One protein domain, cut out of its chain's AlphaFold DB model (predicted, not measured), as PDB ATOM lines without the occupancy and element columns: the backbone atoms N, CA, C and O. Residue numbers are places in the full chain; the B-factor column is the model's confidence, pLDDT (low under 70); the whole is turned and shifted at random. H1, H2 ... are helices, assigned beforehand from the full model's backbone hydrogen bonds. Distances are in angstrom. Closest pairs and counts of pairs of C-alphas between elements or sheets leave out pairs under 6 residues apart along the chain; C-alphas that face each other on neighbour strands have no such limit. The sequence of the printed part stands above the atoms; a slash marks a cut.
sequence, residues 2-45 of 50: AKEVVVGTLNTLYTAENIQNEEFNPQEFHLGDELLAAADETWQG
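What this domain is: This is residues 2 to 45 of the 50 residues of the protein "Ferrous iron transport protein B" of Kluyvera cryocrescens (UniProt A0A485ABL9). Two separate helices, H1 and H2, are strung on one open chain with no core: the long link of residues 17 to 30 swings out between them, and neither helix packs on the other. The printed part has 44 residues with two named helices, H1 then H2, and no named strand; the class is all helix. It is extended, with a radius of gyration of the C-alphas of 15.7 A, and flat, spanning 43 by 29 by 10 A.

Where its parts are: H1, residues 2 to 16, runs 21.0 A from C-alpha 2 at (202.366, 131.980, 248.062) to C-alpha 16. H2, residues 31 to 44, runs 19.9 A to C-alpha 44 at (213.134, 154.964, 276.322).

How they stand to each other: H1 and H2 are apart, with no C-alpha of the one within 8 A of the other. In H1 and H2 every O i to N i+4 pair is within hydrogen-bond range.

The domain as a whole: Residues 2 to 45 stand free. The C-alphas farthest apart, of Ala 2 and Gln 27, are 45.2 A apart. The printed part has no cut; its link from H1 to H2 is long. Mean pLDDT of the printed part is 74.6, with residues 2 to 21 and residue 45 under 70.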
ATOM      1  N   ALA A   2     201.246 131.624 247.157       64.94
ATOM      2  CA  ALA A   2     202.366 131.980 248.062       64.94
ATOM      3  C   ALA A   2     202.031 133.157 249.006       64.94
ATOM      4  O   ALA A   2     202.305 133.114 250.198       64.94
ATOM      5  N   LYS A   3     201.341 134.175 248.477       61.31
ATOM      6  CA  LYS A   3     200.869 135.342 249.235       61.31
ATOM      7  C   LYS A   3     199.893 134.980 250.366       61.31
ATOM      8  O   LYS A   3     199.933 135.608 251.409       61.31
ATOM      9  N   GLU A   4     199.045 133.968 250.184       66.00
ATOM     10  CA  GLU A   4     198.055 133.558 251.196       66.00
ATOM     11  C   GLU A   4     198.694 132.720 252.307       66.00
ATOM     12  O   GLU A   4     198.355 132.895 253.472       66.00
ATOM     13  N   VAL A   5     199.682 131.883 251.969       59.34
ATOM     14  CA  VAL A   5     200.481 131.129 252.952       59.34
ATOM     15  C   VAL A   5     201.328 132.075 253.815       59.34
ATOM     16  O   VAL A   5     201.426 131.894 255.029       59.34
ATOM     17  N   VAL A   6     201.881 133.135 253.214       64.62
ATOM     18  CA  VAL A   6     202.623 134.181 253.937       64.62
ATOM     19  C   VAL A   6     201.700 134.981 254.859       64.62
ATOM     20  O   VAL A   6     202.041 135.193 256.018       64.62
ATOM     21  N   VAL A   7     200.503 135.355 254.392       66.44
ATOM     22  CA  VAL A   7     199.503 136.048 255.225       66.44
ATOM     23  C   VAL A   7     199.014 135.157 256.374       66.44
ATOM     24  O   VAL A   7     198.876 135.646 257.488       66.44
ATOM     25  N   GLY A   8     198.821 133.852 256.158       64.12
ATOM     26  CA  GLY A   8     198.440 132.909 257.219       64.12
ATOM     27  C   GLY A   8     199.519 132.720 258.294       64.12
ATOM     28  O   GLY A   8     199.202 132.634 259.481       64.12
ATOM     29  N   THR A   9     200.795 132.725 257.897       67.62
ATOM     30  CA  THR A   9     201.932 132.637 258.831       67.62
ATOM     31  C   THR A   9     202.087 133.934 259.627       67.62
ATOM     32  O   THR A   9     202.217 133.887 260.845       67.62
ATOM     33  N   LEU A  10     201.989 135.092 258.965       58.50
ATOM     34  CA  LEU A  10     202.032 136.400 259.625       58.50
ATOM     35  C   LEU A  10     200.846 136.614 260.569       58.50
ATOM     36  O   LEU A  10     201.061 137.058 261.688       58.50
ATOM     37  N   ASN A  11     199.625 136.249 260.171       60.66
ATOM     38  CA  ASN A  11     198.452 136.342 261.045       60.66
ATOM     39  C   ASN A  11     198.602 135.455 262.286       60.66
ATOM     40  O   ASN A  11     198.193 135.855 263.371       60.66
ATOM     41  N   THR A  12     199.211 134.274 262.144       62.59
ATOM     42  CA  THR A  12     199.477 133.385 263.283       62.59
ATOM     43  C   THR A  12     200.579 133.945 264.177       62.59
ATOM     44  O   THR A  12     200.412 133.912 265.384       62.59
ATOM     45  N   LEU A  13     201.654 134.520 263.629       58.88
ATOM     46  CA  LEU A  13     202.713 135.159 264.423       58.88
ATOM     47  C   LEU A  13     202.208 136.412 265.161       58.88
ATOM     48  O   LEU A  13     202.469 136.549 266.348       58.88
ATOM     49  N   TYR A  14     201.395 137.257 264.514       50.88
ATOM     50  CA  TYR A  14     200.779 138.432 265.152       50.88
ATOM     51  C   TYR A  14     199.727 138.070 266.207       50.88
ATOM     52  O   TYR A  14     199.515 138.826 267.151       50.88
ATOM     53  N   THR A  15     199.042 136.933 266.045       56.69
ATOM     54  CA  THR A  15     198.052 136.461 267.026       56.69
ATOM     55  C   THR A  15     198.722 135.687 268.161       56.69
ATOM     56  O   THR A  15     198.273 135.801 269.292       56.69
ATOM     57  N   ALA A  16     199.790 134.927 267.890       54.22
ATOM     58  CA  ALA A  16     200.457 134.059 268.862       54.22
ATOM     59  C   ALA A  16     201.433 134.792 269.789       54.22
ATOM     60  O   ALA A  16     201.637 134.329 270.907       54.22
ATOM     61  N   GLU A  17     202.011 135.921 269.370       52.81
ATOM     62  CA  GLU A  17     202.957 136.673 270.208       52.81
ATOM     63  C   GLU A  17     202.288 137.318 271.436       52.81
ATOM     64  O   GLU A  17     202.971 137.655 272.395       52.81
ATOM     65  N   ASN A  18     200.950 137.412 271.463       55.28
ATOM     66  CA  ASN A  18     200.216 138.074 272.544       55.28
ATOM     67  C   ASN A  18     199.153 137.200 273.235       55.28
ATOM     68  O   ASN A  18     198.295 137.725 273.947       55.28
ATOM     69  N   ILE A  19     199.170 135.873 273.041       60.44
ATOM     70  CA  ILE A  19     198.300 134.984 273.829       60.44
ATOM     71  C   ILE A  19     198.944 134.810 275.205       60.44
ATOM     72  O   ILE A  19     199.756 133.910 275.418       60.44
ATOM     73  N   GLN A  20     198.576 135.680 276.149       61.25
ATOM     74  CA  GLN A  20     198.775 135.385 277.562       61.25
ATOM     75  C   GLN A  20     197.958 134.123 277.882       61.25
ATOM     76  O   GLN A  20     196.739 134.110 277.746       61.25
ATOM     77  N   ASN A  21     198.641 133.031 278.240       65.00
ATOM     78  CA  ASN A  21     198.000 131.769 278.642       65.00
ATOM     79  C   ASN A  21     197.353 131.852 280.039       65.00
ATOM     80  O   ASN A  21     196.775 130.872 280.503       65.00
ATOM     81  N   GLU A  22     197.471 132.995 280.711       74.75
ATOM     82  CA  GLU A  22     196.875 133.263 282.016       74.75
ATOM     83  C   GLU A  22     195.518 133.955 281.848       74.75
ATOM     84  O   GLU A  22     195.330 134.800 280.970       74.75
ATOM     85  N   GLU A  23     194.546 133.576 282.682       79.50
ATOM     86  CA  GLU A  23     193.260 134.268 282.724       79.50
ATOM     87  C   GLU A  23     193.460 135.702 283.215       79.50
ATOM     88  O   GLU A  23     194.103 135.948 284.233       79.50
ATOM     89  N   PHE A  24     192.862 136.658 282.508       82.12
ATOM     90  CA  PHE A  24     192.896 138.056 282.911       82.12
ATOM     91  C   PHE A  24     192.220 138.250 284.280       82.12
ATOM     92  O   PHE A  24     191.019 138.002 284.424       82.12
ATOM     93  N   ASN A  25     192.970 138.754 285.265       86.75
ATOM     94  CA  ASN A  25     192.460 139.079 286.594       86.75
ATOM     95  C   ASN A  25     192.231 140.599 286.753       86.75
ATOM     96  O   ASN A  25     193.180 141.344 287.005       86.75
ATOM     97  N   PRO A  26     190.980 141.096 286.688       83.81
ATOM     98  CA  PRO A  26     190.696 142.529 286.804       83.81
ATOM     99  C   PRO A  26     190.966 143.106 288.202       83.81
ATOM    100  O   PRO A  26     190.992 144.324 288.347       83.81
ATOM    101  N   GLN A  27     191.111 142.265 289.233       94.00
ATOM    102  CA  GLN A  27     191.408 142.725 290.596       94.00
ATOM    103  C   GLN A  27     192.887 143.081 290.773       94.00
ATOM    104  O   GLN A  27     193.214 143.876 291.650       94.00
ATOM    105  N   GLU A  28     193.757 142.502 289.945       89.31
ATOM    106  CA  GLU A  28     195.210 142.713 289.965       89.31
ATOM    107  C   GLU A  28     195.681 143.610 288.808       89.31
ATOM    108  O   GLU A  28     196.803 144.107 288.830       89.31
ATOM    109  N   PHE A  29     194.827 143.855 287.807       87.62
ATOM    110  CA  PHE A  29     195.149 144.714 286.671       87.62
ATOM    111  C   PHE A  29     194.925 146.203 286.973       87.62
ATOM    112  O   PHE A  29     193.804 146.641 287.256       87.62
ATOM    113  N   HIS A  30     195.973 147.010 286.804       92.31
ATOM    114  CA  HIS A  30     195.938 148.456 287.018       92.31
ATOM    115  C   HIS A  30     196.215 149.222 285.717       92.31
ATOM    116  O   HIS A  30     197.352 149.530 285.384       92.31
ATOM    117  N   LEU A  31     195.149 149.602 284.998       89.00
ATOM    118  CA  LEU A  31     195.248 150.257 283.680       89.00
ATOM    119  C   LEU A  31     196.158 151.499 283.660       89.00
ATOM    120  O   LEU A  31     196.849 151.737 282.677       89.00
ATOM    121  N   GLY A  32     196.127 152.315 284.716       93.31
ATOM    122  CA  GLY A  32     196.948 153.526 284.790       93.31
ATOM    123  C   GLY A  32     198.445 153.221 284.824       93.31
ATOM    124  O   GLY A  32     199.207 153.871 284.113       93.31
ATOM    125  N   ASP A  33     198.839 152.211 285.596       93.75
ATOM    126  CA  ASP A  33     200.238 151.814 285.762       93.75
ATOM    127  C   ASP A  33     200.779 151.196 284.467       93.75
ATOM    128  O   ASP A  33     201.858 151.567 284.011       93.75
ATOM    129  N   GLU A  34     199.980 150.352 283.810       90.06
ATOM    130  CA  GLU A  34     200.304 149.755 282.507       90.06
ATOM    131  C   GLU A  34     200.497 150.814 281.412       90.06
ATOM    132  O   GLU A  34     201.441 150.753 280.623       90.06
ATOM    133  N   LEU A  35     199.630 151.833 281.367       90.88
ATOM    134  CA  LEU A  35     199.751 152.922 280.393       90.88
ATOM    135  C   LEU A  35     200.981 153.801 280.649       90.88
ATOM    136  O   LEU A  35     201.608 154.254 279.690       90.88
ATOM    137  N   LEU A  36     201.327 154.049 281.915       93.19
ATOM    138  CA  LEU A  36     202.542 154.780 282.275       93.19
ATOM    139  C   LEU A  36     203.797 153.978 281.919       93.19
ATOM    140  O   LEU A  36     204.702 154.534 281.303       93.19
ATOM    141  N   ALA A  37     203.823 152.678 282.220       88.00
ATOM    142  CA  ALA A  37     204.927 151.790 281.864       88.00
ATOM    143  C   ALA A  37     205.142 151.732 280.344       88.00
ATOM    144  O   ALA A  37     206.260 151.931 279.871       88.00
ATOM    145  N   ALA A  38     204.071 151.568 279.563       86.75
ATOM    146  CA  ALA A  38     204.152 151.565 278.103       86.75
ATOM    147  C   ALA A  38     204.650 152.909 277.536       86.75
ATOM    148  O   ALA A  38     205.410 152.943 276.562       86.75
ATOM    149  N   ALA A  39     204.240 154.030 278.139       88.88
ATOM    150  CA  ALA A  39     204.730 155.353 277.763       88.88
ATOM    151  C   ALA A  39     206.224 155.518 278.088       88.88
ATOM    152  O   ALA A  39     206.967 156.029 277.246       88.88
ATOM    153  N   ASP A  40     206.671 155.042 279.252       88.62
ATOM    154  CA  ASP A  40     208.078 155.043 279.656       88.62
ATOM    155  C   ASP A  40     208.935 154.172 278.727       88.62
ATOM    156  O   ASP A  40     209.983 154.624 278.265       88.62
ATOM    157  N   GLU A  41     208.493 152.959 278.395       84.69
ATOM    158  CA  GLU A  41     209.173 152.074 277.439       84.69
ATOM    159  C   GLU A  41     209.285 152.713 276.051       84.69
ATOM    160  O   GLU A  41     210.356 152.707 275.436       84.69
ATOM    161  N   THR A  42     208.199 153.333 275.579       83.19
ATOM    162  CA  THR A  42     208.164 154.033 274.285       83.19
ATOM    163  C   THR A  42     209.117 155.225 274.272       83.19
ATOM    164  O   THR A  42     209.827 155.452 273.291       83.19
ATOM    165  N   TRP A  43     209.159 155.990 275.363       84.69
ATOM    166  CA  TRP A  43     210.053 157.137 275.496       84.69
ATOM    167  C   TRP A  43     211.524 156.708 275.616       84.69
ATOM    168  O   TRP A  43     212.420 157.427 275.176       84.69
ATOM    169  N   GLN A  44     211.788 155.521 276.168       78.00
ATOM    170  CA  GLN A  44     213.134 154.964 276.322       78.00
ATOM    171  C   GLN A  44     213.681 154.272 275.056       78.00
ATOM    172  O   GLN A  44     214.902 154.125 274.940       78.00
ATOM    173  N   GLY A  45     212.837 153.865 274.101       68.25
ATOM    174  CA  GLY A  45     213.250 153.165 272.875       68.25
ATOM    175  C   GLY A  45     212.895 153.935 271.604       68.25
ATOM    176  O   GLY A  45     211.858 153.653 271.003       68.25
TER     177      GLY A  45